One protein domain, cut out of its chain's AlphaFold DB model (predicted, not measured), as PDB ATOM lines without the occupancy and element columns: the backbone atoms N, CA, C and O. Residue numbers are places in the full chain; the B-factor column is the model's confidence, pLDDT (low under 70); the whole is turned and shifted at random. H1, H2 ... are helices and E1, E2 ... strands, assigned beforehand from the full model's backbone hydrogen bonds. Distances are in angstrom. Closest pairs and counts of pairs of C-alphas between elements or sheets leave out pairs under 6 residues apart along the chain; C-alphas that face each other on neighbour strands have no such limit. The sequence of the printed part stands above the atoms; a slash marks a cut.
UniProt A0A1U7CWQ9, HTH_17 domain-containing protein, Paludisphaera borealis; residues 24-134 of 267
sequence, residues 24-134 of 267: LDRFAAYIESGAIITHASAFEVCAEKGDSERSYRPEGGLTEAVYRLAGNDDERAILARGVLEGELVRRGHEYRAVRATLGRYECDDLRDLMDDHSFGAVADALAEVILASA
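What this domain is: This is residues 24 to 134 of the 267 residues of the protein "HTH_17 domain-containing protein" of Paludisphaera borealis (UniProt A0A1U7CWQ9). A small sheet of three antiparallel strands sits at one end of an elongated body; H1 and the long helix H3 cover one of its faces, H1 over E2 and H3 over E1. H3 runs through the middle of the body away from the sheet, and H4, H5 and H6 pack crosswise on it, with H6 reaching to the far end, while short H2 packs on H3 nearer the sheet. The printed part has 111 residues, with six named helices and three named strands in the order H1 E1 E2 E3 H2 H3 H4 H5 H6; the class is mostly helix. The sheet's order is E1 - E2 - E3, a meander, each strand the antiparallel neighbour of the one before. The whole is compact, with a radius of gyration of the C-alphas of 13.6 A, and spans 44 by 25 by 20 A.

Where its parts are: Start at the sheet: find E1 at residues 36 to 40, E2 at 45 to 49, 13.8 A long, and E3 at 52 to 56, 13.2 A long. H1 comes before them, residues 24 to 32, from C-alpha 24 at (-53.056, 48.371, -32.817). After the strands look for H2, residues 64 to 67, then H3, residues 73 to 90, which runs 25.3 A from (-39.892, 39.548, -45.773). H4 is residues 95 to 102, H5 is 107 to 116, 14.5 A long, and H6 is 119 to 134, running 22.3 A to C-alpha 134 at (-52.870, 15.550, -28.679).

How they stand to each other: In the hairpin of E1 and E2, N 36 and O 48 are 2.8 A apart, within hydrogen-bond range; in that of E2 and E3, look at N 47 and O 54, 2.9 A. H1 and H3 are on the same face of the sheet, at heights of 9.3 A and 7.3 A. The closest C-alphas of E1 and H3 are those of Ala 40 and Gly 82, 4.5 A. H3 is the hub, touching four helices. With residues 76 to 83 it touches H2, closest at Tyr 67 and Leu 79, C-alphas 5.6 A apart. With residues 74 to 81 it touches H5, about perpendicular at 81 degrees, the C-alphas of Ala 77 and Cys 107 being the closest at 4.8 A. H3 and H4 form a helical hairpin at a steep tilt of 42 degrees. H6 touches H3 at a steep tilt of 60 degrees, with the C-alphas of Leu 84 and Ala 123 closest at 6.3 A. Each O i to N i+4 pair is within hydrogen-bond range in H1, H4, H5 and H6, and 13 of 14 are in H3; H2 is too short for such a pair.

The domain as a whole: The C-alphas of Gly 50 and Ala 132 are the two farthest apart, 44.0 A. The printed part has no cut and no long link. Mean pLDDT of the printed part is 83.2; look for values under 70 at residues 60, 108, 116 to 117, 125, 128 to 129 and 131 to 134.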
ATOM      1  N   LEU A  24     -53.334  48.679 -31.419       85.50
ATOM      2  CA  LEU A  24     -53.056  48.371 -32.817       85.50
ATOM      3  C   LEU A  24     -52.762  49.635 -33.636       85.50
ATOM      4  O   LEU A  24     -51.802  49.642 -34.401       85.50
ATOM      5  N   ASP A  25     -53.535  50.705 -33.442       87.62
ATOM      6  CA  ASP A  25     -53.306  51.986 -34.125       87.62
ATOM      7  C   ASP A  25     -51.955  52.589 -33.711       87.62
ATOM      8  O   ASP A  25     -51.180  53.035 -34.558       87.62
ATOM      9  N   ARG A  26     -51.611  52.518 -32.416       91.00
ATOM     10  CA  ARG A  26     -50.302  52.975 -31.913       91.00
ATOM     11  C   ARG A  26     -49.141  52.151 -32.454       91.00
ATOM     12  O   ARG A  26     -48.056  52.699 -32.659       91.00
ATOM     13  N   PHE A  27     -49.341  50.847 -32.625       91.12
ATOM     14  CA  PHE A  27     -48.358  49.970 -33.247       91.12
ATOM     15  C   PHE A  27     -48.171  50.341 -34.720       91.12
ATOM     16  O   PHE A  27     -47.049  50.623 -35.132       91.12
ATOM     17  N   ALA A  28     -49.263  50.439 -35.483       89.50
ATOM     18  CA  ALA A  28     -49.231  50.819 -36.893       89.50
ATOM     19  C   ALA A  28     -48.532  52.170 -37.106       89.50
ATOM     20  O   ALA A  28     -47.591  52.251 -37.891       89.50
ATOM     21  N   ALA A  29     -48.885  53.193 -36.321       91.25
ATOM     22  CA  ALA A  29     -48.237  54.502 -36.374       91.25
ATOM     23  C   ALA A  29     -46.728  54.440 -36.066       91.25
ATOM     24  O   ALA A  29     -45.937  55.226 -36.591       91.25
ATOM     25  N   TYR A  30     -46.298  53.509 -35.208       93.00
ATOM     26  CA  TYR A  30     -44.885  53.329 -34.894       93.00
ATOM     27  C   TYR A  30     -44.119  52.677 -36.049       93.00
ATOM     28  O   TYR A  30     -43.044  53.177 -36.399       93.00
ATOM     29  N   ILE A  31     -44.701  51.658 -36.691       93.06
ATOM     30  CA  ILE A  31     -44.159  51.038 -37.911       93.06
ATOM     31  C   ILE A  31     -44.095  52.048 -39.059       93.06
ATOM     32  O   ILE A  31     -43.035  52.224 -39.654       93.06
ATOM     33  N   GLU A  32     -45.164  52.813 -39.299       91.25
ATOM     34  CA  GLU A  32     -45.196  53.889 -40.306       91.25
ATOM     35  C   GLU A  32     -44.120  54.954 -40.066       91.25
ATOM     36  O   GLU A  32     -43.619  55.581 -41.001       91.25
ATOM     37  N   SER A  33     -43.711  55.148 -38.809       92.19
ATOM     38  CA  SER A  33     -42.615  56.050 -38.469       92.19
ATOM     39  C   SER A  33     -41.225  55.501 -38.839       92.19
ATOM     40  O   SER A  33     -40.235  56.212 -38.644       92.19
ATOM     41  N   GLY A  34     -41.129  54.268 -39.343       92.19
ATOM     42  CA  GLY A  34     -39.893  53.573 -39.702       92.19
ATOM     43  C   GLY A  34     -39.341  52.664 -38.601       92.19
ATOM     44  O   GLY A  34     -38.126  52.490 -38.533       92.19
ATOM     45  N   ALA A  35     -40.192  52.161 -37.701       93.38
ATOM     46  CA  ALA A  35     -39.797  51.121 -36.751       93.38
ATOM     47  C   ALA A  35     -39.789  49.741 -37.426       93.38
ATOM     48  O   ALA A  35     -40.610  49.486 -38.303       93.38
ATOM     49  N   ILE A  36     -38.878  48.868 -36.996       93.62
ATOM     50  CA  ILE A  36     -38.677  47.513 -37.520       93.62
ATOM     51  C   ILE A  36     -39.278  46.512 -36.544       93.62
ATOM     52  O   ILE A  36     -39.065  46.628 -35.338       93.62
ATOM     53  N   ILE A  37     -40.009  45.523 -37.047       93.81
ATOM     54  CA  ILE A  37     -40.617  44.481 -36.207       93.81
ATOM     55  C   ILE A  37     -39.548  43.465 -35.809       93.81
ATOM     56  O   ILE A  37     -38.910  42.863 -36.666       93.81
ATOM     57  N   THR A  38     -39.370  43.248 -34.507       93.44
ATOM     58  CA  THR A  38     -38.312  42.371 -33.973       93.44
ATOM     59  C   THR A  38     -38.852  41.118 -33.297       93.44
ATOM     60  O   THR A  38     -38.159  40.102 -33.216       93.44
ATOM     61  N   HIS A  39     -40.104  41.147 -32.838       92.69
ATOM     62  CA  HIS A  39     -40.736  40.007 -32.185       92.69
ATOM     63  C   HIS A  39     -42.251  40.014 -32.375       92.69
ATOM     64  O   HIS A  39     -42.880  41.069 -32.362       92.69
ATOM     65  N   ALA A  40     -42.847  38.829 -32.479       92.44
ATOM     66  CA  ALA A  40     -44.289  38.648 -32.461       92.44
ATOM     67  C   ALA A  40     -44.655  37.309 -31.807       92.44
ATOM     68  O   ALA A  40     -44.012  36.285 -32.043       92.44
ATOM     69  N   SER A  41     -45.712  37.325 -31.001       90.38
ATOM     70  CA  SER A  41     -46.312  36.154 -30.358       90.38
ATOM     71  C   SER A  41     -47.836  36.262 -30.365       90.38
ATOM     72  O   SER A  41     -48.392  37.269 -30.800       90.38
ATOM     73  N   ALA A  42     -48.527  35.263 -29.811       86.06
ATOM     74  CA  ALA A  42     -49.984  35.307 -29.651       86.06
ATOM     75  C   ALA A  42     -50.524  36.588 -28.978       86.06
ATOM     76  O   ALA A  42     -51.668  36.973 -29.231       86.06
ATOM     77  N   PHE A  43     -49.739  37.218 -28.099       87.12
ATOM     78  CA  PHE A  43     -50.227  38.263 -27.192       87.12
ATOM     79  C   PHE A  43     -49.545  39.613 -27.370       87.12
ATOM     80  O   PHE A  43     -50.081  40.617 -26.905       87.12
ATOM     81  N   GLU A  44     -48.369  39.647 -27.992       91.12
ATOM     82  CA  GLU A  44     -47.589  40.871 -28.114       91.12
ATOM     83  C   GLU A  44     -46.772  40.925 -29.401       91.12
ATOM     84  O   GLU A  44     -46.375  39.895 -29.950       91.12
ATOM     85  N   VAL A  45     -46.519  42.148 -29.856       92.62
ATOM     86  CA  VAL A  45     -45.604  42.475 -30.948       92.62
ATOM     87  C   VAL A  45     -44.633  43.548 -30.473       92.62
ATOM     88  O   VAL A  45     -45.041  44.522 -29.834       92.62
ATOM     89  N   CYS A  46     -43.350  43.362 -30.765       93.88
ATOM     90  CA  CYS A  46     -42.302  44.324 -30.455       93.88
ATOM     91  C   CYS A  46     -41.731  44.910 -31.739       93.88
ATOM     92  O   CYS A  46     -41.575  44.216 -32.747       93.88
ATOM     93  N   ALA A  47     -41.411  46.196 -31.677       94.88
ATOM     94  CA  ALA A  47     -40.719  46.892 -32.740       94.88
ATOM     95  C   ALA A  47     -39.672  47.851 -32.173       94.88
ATOM     96  O   ALA A  47     -39.802  48.353 -31.052       94.88
ATOM     97  N   GLU A  48     -38.657  48.128 -32.978       95.44
ATOM     98  CA  GLU A  48     -37.512  48.955 -32.621       95.44
ATOM     99  C   GLU A  48     -37.325  50.104 -33.607       95.44
ATOM    100  O   GLU A  48     -37.487  49.957 -34.817       95.44
ATOM    101  N   LYS A  49     -36.945  51.273 -33.090       94.94
ATOM    102  CA  LYS A  49     -36.554  52.433 -33.893       94.94
ATOM    103  C   LYS A  49     -35.403  53.171 -33.220       94.94
ATOM    104  O   LYS A  49     -35.606  53.862 -32.218       94.94
ATOM    105  N   GLY A  50     -34.208  53.072 -33.801       92.31
ATOM    106  CA  GLY A  50     -32.987  53.561 -33.153       92.31
ATOM    107  C   GLY A  50     -32.758  52.811 -31.840       92.31
ATOM    108  O   GLY A  50     -32.845  51.593 -31.823       92.31
ATOM    109  N   ASP A  51     -32.554  53.536 -30.740       89.81
ATOM    110  CA  ASP A  51     -32.356  52.944 -29.403       89.81
ATOM    111  C   ASP A  51     -33.670  52.727 -28.622       89.81
ATOM    112  O   ASP A  51     -33.658  52.471 -27.419       89.81
ATOM    113  N   SER A  52     -34.826  52.922 -29.264       90.81
ATOM    114  CA  SER A  52     -36.135  52.746 -28.631       90.81
ATOM    115  C   SER A  52     -36.764  51.428 -29.060       90.81
ATOM    116  O   SER A  52     -37.084  51.272 -30.233       90.81
ATOM    117  N   GLU A  53     -37.006  50.538 -28.103       94.88
ATOM    118  CA  GLU A  53     -37.835  49.340 -28.265       94.88
ATOM    119  C   GLU A  53     -39.214  49.585 -27.639       94.88
ATOM    120  O   GLU A  53     -39.334  50.203 -26.572       94.88
ATOM    121  N   ARG A  54     -40.277  49.125 -28.303       94.50
ATOM    122  CA  ARG A  54     -41.649  49.195 -27.791       94.50
ATOM    123  C   ARG A  54     -42.370  47.879 -28.010       94.50
ATOM    124  O   ARG A  54     -42.273  47.290 -29.081       94.50
ATOM    125  N   SER A  55     -43.142  47.476 -27.005       93.62
ATOM    126  CA  SER A  55     -44.021  46.311 -27.049       93.62
ATOM    127  C   SER A  55     -45.479  46.755 -27.025       93.62
ATOM    128  O   SER A  55     -45.836  47.696 -26.311       93.62
ATOM    129  N   TYR A  56     -46.304  46.073 -27.810       91.50
ATOM    130  CA  TYR A  56     -47.722  46.351 -27.996       91.50
ATOM    131  C   TYR A  56     -48.518  45.062 -27.821       91.50
ATOM    132  O   TYR A  56     -48.113  44.006 -28.305       91.50
ATOM    133  N   ARG A  57     -49.673  45.151 -27.165       90.31
ATOM    134  CA  ARG A  57     -50.609  44.055 -26.888       90.31
ATOM    135  C   ARG A  57     -51.984  44.394 -27.458       90.31
ATOM    136  O   ARG A  57     -52.908  44.715 -26.706       90.31
ATOM    137  N   PRO A  58     -52.136  44.348 -28.795       80.94
ATOM    138  CA  PRO A  58     -53.399  44.670 -29.436       80.94
ATOM    139  C   PRO A  58     -54.529  43.794 -28.890       80.94
ATOM    140  O   PRO A  58     -54.420  42.569 -28.792       80.94
ATOM    141  N   GLU A  59     -55.626  44.446 -28.511       75.38
ATOM    142  CA  GLU A  59     -56.810  43.781 -27.982       75.38
ATOM    143  C   GLU A  59     -57.394  42.841 -29.052       75.38
ATOM    144  O   GLU A  59     -57.620  43.242 -30.192       75.38
ATOM    145  N   GLY A  60     -57.586  41.562 -28.709       69.56
ATOM    146  CA  GLY A  60     -57.951  40.515 -29.678       69.56
ATOM    147  C   GLY A  60     -56.765  39.790 -30.336       69.56
ATOM    148  O   GLY A  60     -56.983  38.835 -31.094       69.56
ATOM    149  N   GLY A  61     -55.530  40.168 -29.994       74.25
ATOM    150  CA  GLY A  61     -54.288  39.545 -30.455       74.25
ATOM    151  C   GLY A  61     -53.823  40.053 -31.819       74.25
ATOM    152  O   GLY A  61     -54.386  40.990 -32.390       74.25
ATOM    153  N   LEU A  62     -52.780  39.422 -32.357       79.50
ATOM    154  CA  LEU A  62     -52.291  39.738 -33.697       79.50
ATOM    155  C   LEU A  62     -53.273  39.213 -34.755       79.50
ATOM    156  O   LEU A  62     -53.819  38.114 -34.639       79.50
ATOM    157  N   THR A  63     -53.532  40.031 -35.771       77.50
ATOM    158  CA  THR A  63     -54.508  39.755 -36.835       77.50
ATOM    159  C   THR A  63     -53.850  39.868 -38.205       77.50
ATOM    160  O   THR A  63     -52.741  40.379 -38.336       77.50
ATOM    161  N   GLU A  64     -54.557  39.455 -39.254       79.06
ATOM    162  CA  GLU A  64     -54.118  39.674 -40.636       79.06
ATOM    163  C   GLU A  64     -53.845  41.161 -40.944       79.06
ATOM    164  O   GLU A  64     -52.942  41.479 -41.713       79.06
ATOM    165  N   ALA A  65     -54.565  42.093 -40.307       79.31
ATOM    166  CA  ALA A  65     -54.285  43.521 -40.456       79.31
ATOM    167  C   ALA A  65     -52.878  43.892 -39.959       79.31
ATOM    168  O   ALA A  65     -52.218  44.705 -40.595       79.31
ATOM    169  N   VAL A  66     -52.405  43.256 -38.880       82.12
ATOM    170  CA  VAL A  66     -51.030  43.422 -38.384       82.12
ATOM    171  C   VAL A  66     -50.037  42.863 -39.391       82.12
ATOM    172  O   VAL A  66     -49.057  43.529 -39.699       82.12
ATOM    173  N   TYR A  67     -50.297  41.670 -39.933       86.25
ATOM    174  CA  TYR A  67     -49.408  41.020 -40.901       86.25
ATOM    175  C   TYR A  67     -49.084  41.914 -42.104       86.25
ATOM    176  O   TYR A  67     -47.941  41.978 -42.550       86.25
ATOM    177  N   ARG A  68     -50.079  42.664 -42.593       85.75
ATOM    178  CA  ARG A  68     -49.919  43.584 -43.730       85.75
ATOM    179  C   ARG A  68     -49.083  44.832 -43.424       85.75
ATOM    180  O   ARG A  68     -48.783  45.571 -44.355       85.75
ATOM    181  N   LEU A  69     -48.731  45.085 -42.162       86.31
ATOM    182  CA  LEU A  69     -47.868  46.205 -41.770       86.31
ATOM    183  C   LEU A  69     -46.379  45.912 -41.973       86.31
ATOM    184  O   LEU A  69     -45.585  46.845 -41.919       86.31
ATOM    185  N   ALA A  70     -45.992  44.653 -42.189       88.69
ATOM    186  CA  ALA A  70     -44.596  44.310 -42.424       88.69
ATOM    187  C   ALA A  70     -44.053  45.004 -43.683       88.69
ATOM    188  O   ALA A  70     -44.630  44.918 -44.770       88.69
ATOM    189  N   GLY A  71     -42.916  45.679 -43.530       86.19
ATOM    190  CA  GLY A  71     -42.224  46.394 -44.595       86.19
ATOM    191  C   GLY A  71     -41.267  45.518 -45.401       86.19
ATOM    192  O   GLY A  71     -40.812  45.936 -46.467       86.19
ATOM    193  N   ASN A  72     -40.945  44.319 -44.913       88.94
ATOM    194  CA  ASN A  72     -40.058  43.372 -45.583       88.94
ATOM    195  C   ASN A  72     -40.411  41.907 -45.254       88.94
ATOM    196  O   ASN A  72     -41.354  41.613 -44.519       88.94
ATOM    197  N   ASP A  73     -39.665  40.990 -45.861       86.56
ATOM    198  CA  ASP A  73     -39.892  39.548 -45.773       86.56
ATOM    199  C   ASP A  73     -39.568  38.966 -44.391       86.56
ATOM    200  O   ASP A  73     -40.324  38.123 -43.908       86.56
ATOM    201  N   ASP A  74     -38.522  39.463 -43.726       86.75
ATOM    202  CA  ASP A  74     -38.131  39.024 -42.381       86.75
ATOM    203  C   ASP A  74     -39.209  39.409 -41.355       86.75
ATOM    204  O   ASP A  74     -39.636  38.603 -40.527       86.75
ATOM    205  N   GLU A  75     -39.725  40.636 -41.451       89.88
ATOM    206  CA  GLU A  75     -40.837  41.108 -40.625       89.88
ATOM    207  C   GLU A  75     -42.114  40.302 -40.885       89.88
ATOM    208  O   GLU A  75     -42.826  39.957 -39.938       89.88
ATOM    209  N   ARG A  76     -42.394  39.946 -42.147       91.06
ATOM    210  CA  ARG A  76     -43.517  39.058 -42.482       91.06
ATOM    211  C   ARG A  76     -43.339  37.674 -41.871       91.06
ATOM    212  O   ARG A  76     -44.308  37.138 -41.347       91.06
ATOM    213  N   ALA A  77     -42.133  37.113 -41.876       84.19
ATOM    214  CA  ALA A  77     -41.844  35.826 -41.246       84.19
ATOM    215  C   ALA A  77     -42.049  35.868 -39.720       84.19
ATOM    216  O   ALA A  77     -42.660  34.964 -39.141       84.19
ATOM    217  N   ILE A  78     -41.627  36.953 -39.062       90.06
ATOM    218  CA  ILE A  78     -41.876  37.176 -37.629       90.06
ATOM    219  C   ILE A  78     -43.384  37.264 -37.355       90.06
ATOM    220  O   ILE A  78     -43.908  36.556 -36.489       90.06
ATOM    221  N   LEU A  79     -44.101  38.100 -38.111       91.94
ATOM    222  CA  LEU A  79     -45.539  38.292 -37.939       91.94
ATOM    223  C   LEU A  79     -46.355  37.044 -38.280       91.94
ATOM    224  O   LEU A  79     -47.344  36.792 -37.595       91.94
ATOM    225  N   ALA A  80     -45.954  36.261 -39.287       88.38
ATOM    226  CA  ALA A  80     -46.624  35.024 -39.691       88.38
ATOM    227  C   ALA A  80     -46.839  34.120 -38.477       88.38
ATOM    228  O   ALA A  80     -47.960  33.743 -38.128       88.38
ATOM    229  N   ARG A  81     -45.743  33.863 -37.758       90.12
ATOM    230  CA  ARG A  81     -45.761  33.062 -36.544       90.12
ATOM    231  C   ARG A  81     -46.661  33.669 -35.473       90.12
ATOM    232  O   ARG A  81     -47.522  32.966 -34.951       90.12
ATOM    233  N   GLY A  82     -46.477  34.947 -35.143       91.12
ATOM    234  CA  GLY A  82     -47.241  35.595 -34.074       91.12
ATOM    235  C   GLY A  82     -48.750  35.630 -34.344       91.12
ATOM    236  O   GLY A  82     -49.551  35.370 -33.445       91.12
ATOM    237  N   VAL A  83     -49.151  35.885 -35.593       91.62
ATOM    238  CA  VAL A  83     -50.563  35.897 -36.001       91.62
ATOM    239  C   VAL A  83     -51.171  34.500 -35.933       91.62
ATOM    240  O   VAL A  83     -52.270  34.351 -35.399       91.62
ATOM    241  N   LEU A  84     -50.465  33.466 -36.400       89.12
ATOM    242  CA  LEU A  84     -50.941  32.082 -36.298       89.12
ATOM    243  C   LEU A  84     -51.023  31.606 -34.844       89.12
ATOM    244  O   LEU A  84     -51.997  30.951 -34.471       89.12
ATOM    245  N   GLU A  85     -50.046  31.969 -34.007       91.12
ATOM    246  CA  GLU A  85     -50.104  31.715 -32.566       91.12
ATOM    247  C   GLU A  85     -51.369  32.345 -31.959       91.12
ATOM    248  O   GLU A  85     -52.120  31.670 -31.251       91.12
ATOM    249  N   GLY A  86     -51.639  33.616 -32.272       88.44
ATOM    250  CA  GLY A  86     -52.809  34.345 -31.779       88.44
ATOM    251  C   GLY A  86     -54.134  33.751 -32.259       88.44
ATOM    252  O   GLY A  86     -55.058  33.579 -31.465       88.44
ATOM    253  N   GLU A  87     -54.222  33.389 -33.539       89.06
ATOM    254  CA  GLU A  87     -55.411  32.785 -34.144       89.06
ATOM    255  C   GLU A  87     -55.767  31.446 -33.488       89.06
ATOM    256  O   GLU A  87     -56.907  31.239 -33.069       89.06
ATOM    257  N   LEU A  88     -54.788  30.553 -33.332       87.75
ATOM    258  CA  LEU A  88     -55.004  29.235 -32.738       87.75
ATOM    259  C   LEU A  88     -55.367  29.329 -31.250       87.75
ATOM    260  O   LEU A  88     -56.262  28.621 -30.785       87.75
ATOM    261  N   VAL A  89     -54.738  30.240 -30.503       88.75
ATOM    262  CA  VAL A  89     -55.105  30.497 -29.101       88.75
ATOM    263  C   VAL A  89     -56.532  31.039 -29.000       88.75
ATOM    264  O   VAL A  89     -57.298  30.592 -28.147       88.75
ATOM    265  N   ARG A  90     -56.939  31.948 -29.897       86.06
ATOM    266  CA  ARG A  90     -58.307  32.499 -29.923       86.06
ATOM    267  C   ARG A  90     -59.359  31.433 -30.230       86.06
ATOM    268  O   ARG A  90     -60.474  31.512 -29.722       86.06
ATOM    269  N   ARG A  91     -58.991  30.415 -31.011       86.25
ATOM    270  CA  ARG A  91     -59.813  29.225 -31.285       86.25
ATOM    271  C   ARG A  91     -59.863  28.229 -30.122       86.25
ATOM    272  O   ARG A  91     -60.561  27.225 -30.216       86.25
ATOM    273  N   GLY A  92     -59.172  28.511 -29.017       87.62
ATOM    274  CA  GLY A  92     -59.220  27.717 -27.790       87.62
ATOM    275  C   GLY A  92     -58.143  26.641 -27.686       87.62
ATOM    276  O   GLY A  92     -58.198  25.830 -26.763       87.62
ATOM    277  N   HIS A  93     -57.157  26.618 -28.588       86.31
ATOM    278  CA  HIS A  93     -56.033  25.692 -28.464       86.31
ATOM    279  C   HIS A  93     -55.075  26.137 -27.353       86.31
ATOM    280  O   HIS A  93     -54.771  27.321 -27.194       86.31
ATOM    281  N   GLU A  94     -54.561  25.171 -26.588       88.31
ATOM    282  CA  GLU A  94     -53.602  25.453 -25.521       88.31
ATOM    283  C   GLU A  94     -52.312  26.046 -26.106       88.31
ATOM    284  O   GLU A  94     -51.675  25.450 -26.976       88.31
ATOM    285  N   TYR A  95     -51.875  27.191 -25.573       87.25
ATOM    286  CA  TYR A  95     -50.684  27.902 -26.048       87.25
ATOM    287  C   TYR A  95     -49.429  27.014 -26.125       87.25
ATOM    288  O   TYR A  95     -48.630  27.134 -27.055       87.25
ATOM    289  N   ARG A  96     -49.261  26.071 -25.190       85.94
ATOM    290  CA  ARG A  96     -48.135  25.127 -25.209       85.94
ATOM    291  C   ARG A  96     -48.175  24.203 -26.427       85.94
ATOM    292  O   ARG A  96     -47.134  23.981 -27.043       85.94
ATOM    293  N   ALA A  97     -49.350  23.685 -26.779       80.12
ATOM    294  CA  ALA A  97     -49.539  22.824 -27.944       80.12
ATOM    295  C   ALA A  97     -49.367  23.604 -29.257       80.12
ATOM    296  O   ALA A  97     -48.733  23.111 -30.192       80.12
ATOM    297  N   VAL A  98     -49.844  24.852 -29.288       87.56
ATOM    298  CA  VAL A  98     -49.634  25.790 -30.400       87.56
ATOM    299  C   VAL A  98     -48.141  26.034 -30.626       87.56
ATOM    300  O   VAL A  98     -47.637  25.784 -31.719       87.56
ATOM    301  N   ARG A  99     -47.394  26.415 -29.580       87.75
ATOM    302  CA  ARG A  99     -45.936  26.632 -29.648       87.75
ATOM    303  C   ARG A  99     -45.169  25.378 -30.051       87.75
ATOM    304  O   ARG A  99     -44.226  25.477 -30.830       87.75
ATOM    305  N   ALA A 100     -45.558  24.212 -29.537       77.12
ATOM    306  CA  ALA A 100     -44.930  22.942 -29.898       77.12
ATOM    307  C   ALA A 100     -45.167  22.567 -31.369       77.12
ATOM    308  O   ALA A 100     -44.301  21.951 -31.984       77.12
ATOM    309  N   THR A 101     -46.322  22.937 -31.925       78.44
ATOM    310  CA  THR A 101     -46.665  22.680 -33.329       78.44
ATOM    311  C   THR A 101     -45.960  23.661 -34.251       78.44
ATOM    312  O   THR A 101     -45.257  23.240 -35.164       78.44
ATOM    313  N   LEU A 102     -46.080  24.963 -33.983       78.31
ATOM    314  CA  LEU A 102     -45.451  26.007 -34.791       78.31
ATOM    315  C   LEU A 102     -43.925  25.983 -34.702       78.31
ATOM    316  O   LEU A 102     -43.259  26.298 -35.675       78.31
ATOM    317  N   GLY A 103     -43.355  25.533 -33.580       74.19
ATOM    318  CA  GLY A 103     -41.910  25.339 -33.435       74.19
ATOM    319  C   GLY A 103     -41.308  24.249 -34.331       74.19
ATOM    320  O   GLY A 103     -40.098  24.061 -34.290       74.19
ATOM    321  N   ARG A 104     -42.125  23.524 -35.108       74.75
ATOM    322  CA  ARG A 104     -41.673  22.570 -36.137       74.75
ATOM    323  C   ARG A 104     -41.445  23.223 -37.501       74.75
ATOM    324  O   ARG A 104     -40.932  22.558 -38.393       74.75
ATOM    325  N   TYR A 105     -41.861  24.476 -37.660       71.38
ATOM    326  CA  TYR A 105     -41.774  25.221 -38.906       71.38
ATOM    327  C   TYR A 105     -40.791  26.376 -38.739       71.38
ATOM    328  O   TYR A 105     -40.792  27.060 -37.712       71.38
ATOM    329  N   GLU A 106     -39.972  26.596 -39.763       73.88
ATOM    330  CA  GLU A 106     -39.177  27.816 -39.864       73.88
ATOM    331  C   GLU A 106     -40.103  29.008 -40.142       73.88
ATOM    332  O   GLU A 106     -41.175  28.856 -40.735       73.88
ATOM    333  N   CYS A 107     -39.710  30.207 -39.710       71.81
ATOM    334  CA  CYS A 107     -40.543  31.399 -39.891       71.81
ATOM    335  C   CYS A 107     -40.816  31.694 -41.381       71.81
ATOM    336  O   CYS A 107     -41.923  32.108 -41.720       71.81
ATOM    337  N   ASP A 108     -39.850  31.413 -42.257       62.03
ATOM    338  CA  ASP A 108     -39.978  31.606 -43.707       62.03
ATOM    339  C   ASP A 108     -41.006  30.645 -44.323       62.03
ATOM    340  O   ASP A 108     -41.824  31.057 -45.141       62.03
ATOM    341  N   ASP A 109     -41.044  29.390 -43.861       71.25
ATOM    342  CA  ASP A 109     -42.035  28.405 -44.313       71.25
ATOM    343  C   ASP A 109     -43.461  28.846 -43.939       71.25
ATOM    344  O   ASP A 109     -44.403  28.668 -44.711       71.25
ATOM    345  N   LEU A 110     -43.634  29.426 -42.745       72.94
ATOM    346  CA  LEU A 110     -44.927  29.949 -42.295       72.94
ATOM    347  C   LEU A 110     -45.345  31.187 -43.088       72.94
ATOM    348  O   LEU A 110     -46.527  31.338 -43.390       72.94
ATOM    349  N   ARG A 111     -44.391  32.059 -43.433       83.56
ATOM    350  CA  ARG A 111     -44.636  33.201 -44.316       83.56
ATOM    351  C   ARG A 111     -45.131  32.733 -45.677       83.56
ATOM    352  O   ARG A 111     -46.186  33.188 -46.097       83.56
ATOM    353  N   ASP A 112     -44.406  31.825 -46.323       72.50
ATOM    354  CA  ASP A 112     -44.739  31.342 -47.669       72.50
ATOM    355  C   ASP A 112     -46.139  30.725 -47.694       72.50
ATOM    356  O   ASP A 112     -46.968  31.050 -48.542       72.50
ATOM    357  N   LEU A 113     -46.450  29.913 -46.680       70.62
ATOM    358  CA  LEU A 113     -47.768  29.314 -46.513       70.62
ATOM    359  C   LEU A 113     -48.882  30.370 -46.375       70.62
ATOM    360  O   LEU A 113     -49.998  30.153 -46.841       70.62
ATOM    361  N   MET A 114     -48.601  31.495 -45.721       75.75
ATOM    362  CA  MET A 114     -49.558  32.588 -45.523       75.75
ATOM    363  C   MET A 114     -49.662  33.545 -46.713       75.75
ATOM    364  O   MET A 114     -50.701  34.183 -46.872       75.75
ATOM    365  N   ASP A 115     -48.626  33.645 -47.543       74.88
ATOM    366  CA  ASP A 115     -48.681  34.379 -48.808       74.88
ATOM    367  C   ASP A 115     -49.479  33.585 -49.866       74.88
ATOM    368  O   ASP A 115     -50.230  34.171 -50.651       74.88
ATOM    369  N   ASP A 116     -49.385  32.250 -49.844       66.00
ATOM    370  CA  ASP A 116     -50.054  31.359 -50.802       66.00
ATOM    371  C   ASP A 116     -51.495  30.976 -50.406       66.00
ATOM    372  O   ASP A 116     -52.292  30.537 -51.247       66.00
ATOM    373  N   HIS A 117     -51.862  31.137 -49.131       69.50
ATOM    374  CA  HIS A 117     -53.151  30.697 -48.597       69.50
ATOM    375  C   HIS A 117     -53.789  31.713 -47.651       69.50
ATOM    376  O   HIS A 117     -53.142  32.576 -47.073       69.50
ATOM    377  N   SER A 118     -55.103  31.590 -47.439       74.94
ATOM    378  CA  SER A 118     -55.767  32.418 -46.433       74.94
ATOM    379  C   SER A 118     -55.336  32.015 -45.020       74.94
ATOM    380  O   SER A 118     -55.201  30.832 -44.702       74.94
ATOM    381  N   PHE A 119     -55.218  33.005 -44.137       74.81
ATOM    382  CA  PHE A 119     -54.896  32.820 -42.717       74.81
ATOM    383  C   PHE A 119     -55.798  31.783 -42.049       74.81
ATOM    384  O   PHE A 119     -55.332  30.936 -41.292       74.81
ATOM    385  N   GLY A 120     -57.098  31.845 -42.353       72.62
ATOM    386  CA  GLY A 120     -58.086  30.912 -41.826       72.62
ATOM    387  C   GLY A 120     -57.781  29.469 -42.218       72.62
ATOM    388  O   GLY A 120     -57.784  28.613 -41.341       72.62
ATOM    389  N   ALA A 121     -57.446  29.225 -43.490       70.94
ATOM    390  CA  ALA A 121     -57.124  27.892 -43.994       70.94
ATOM    391  C   ALA A 121     -55.823  27.344 -43.391       70.94
ATOM    392  O   ALA A 121     -55.760  26.174 -43.012       70.94
ATOM    393  N   VAL A 122     -54.804  28.194 -43.243       73.50
ATOM    394  CA  VAL A 122     -53.556  27.825 -42.562       73.50
ATOM    395  C   VAL A 122     -53.817  27.463 -41.099       73.50
ATOM    396  O   VAL A 122     -53.344  26.435 -40.613       73.50
ATOM    397  N   ALA A 123     -54.599  28.279 -40.390       77.69
ATOM    398  CA  ALA A 123     -54.952  28.020 -39.000       77.69
ATOM    399  C   ALA A 123     -55.825  26.765 -38.838       77.69
ATOM    400  O   ALA A 123     -55.626  26.023 -37.881       77.69
ATOM    401  N   ASP A 124     -56.747  26.488 -39.768       74.94
ATOM    402  CA  ASP A 124     -57.533  25.246 -39.786       74.94
ATOM    403  C   ASP A 124     -56.612  24.024 -39.917       74.94
ATOM    404  O   ASP A 124     -56.695  23.092 -39.119       74.94
ATOM    405  N   ALA A 125     -55.668  24.056 -40.862       68.56
ATOM    406  CA  ALA A 125     -54.714  22.968 -41.058       68.56
ATOM    407  C   ALA A 125     -53.832  22.740 -39.817       68.56
ATOM    408  O   ALA A 125     -53.625  21.604 -39.388       68.56
ATOM    409  N   LEU A 126     -53.340  23.812 -39.192       74.00
ATOM    410  CA  LEU A 126     -52.532  23.715 -37.974       74.00
ATOM    411  C   LEU A 126     -53.341  23.240 -36.759       74.00
ATOM    412  O   LEU A 126     -52.805  22.512 -35.921       74.00
ATOM    413  N   ALA A 127     -54.619  23.611 -36.661       73.12
ATOM    414  CA  ALA A 127     -55.521  23.128 -35.620       73.12
ATOM    415  C   ALA A 127     -55.702  21.606 -35.693       73.12
ATOM    416  O   ALA A 127     -55.601  20.927 -34.669       73.12
ATOM    417  N   GLU A 128     -55.877  21.056 -36.897       69.06
ATOM    418  CA  GLU A 128     -55.940  19.605 -37.114       69.06
ATOM    419  C   GLU A 128     -54.639  18.912 -36.675       69.06
ATOM    420  O   GLU A 128     -54.674  17.896 -35.978       69.06
ATOM    421  N   VAL A 129     -53.473  19.498 -36.975       68.62
ATOM    422  CA  VAL A 129     -52.170  18.968 -36.522       68.62
ATOM    423  C   VAL A 129     -52.053  18.967 -34.993       68.62
ATOM    424  O   VAL A 129     -51.512  18.015 -34.413       68.62
ATOM    425  N   ILE A 130     -52.560  20.006 -34.322       70.94
ATOM    426  CA  ILE A 130     -52.598  20.086 -32.855       70.94
ATOM    427  C   ILE A 130     -53.482  18.973 -32.286       70.94
ATOM    428  O   ILE A 130     -53.043  18.251 -31.387       70.94
ATOM    429  N   LEU A 131     -54.695  18.806 -32.819       69.50
ATOM    430  CA  LEU A 131     -55.641  17.781 -32.371       69.50
ATOM    431  C   LEU A 131     -55.082  16.369 -32.579       69.50
ATOM    432  O   LEU A 131     -55.114  15.555 -31.655       69.50
ATOM    433  N   ALA A 132     -54.487  16.100 -33.742       62.78
ATOM    434  CA  ALA A 132     -53.839  14.824 -34.032       62.78
ATOM    435  C   ALA A 132     -52.657  14.549 -33.086       62.78
ATOM    436  O   ALA A 132     -52.504  13.435 -32.579       62.78
ATOM    437  N   SER A 133     -51.840  15.568 -32.790       62.16
ATOM    438  CA  SER A 133     -50.709  15.445 -31.859       62.16
ATOM    439  C   SER A 133     -51.171  15.166 -30.421       62.16
ATOM    440  O   SER A 133     -50.544  14.367 -29.719       62.16
ATOM    441  N   ALA A 134     -52.269  15.793 -29.987       63.38
ATOM    442  CA  ALA A 134     -52.870  15.550 -28.679       63.38
ATOM    443  C   ALA A 134     -53.427  14.122 -28.580       63.38
ATOM    444  O   ALA A 134     -53.053  13.387 -27.666       63.38
TER     445      ALA A 134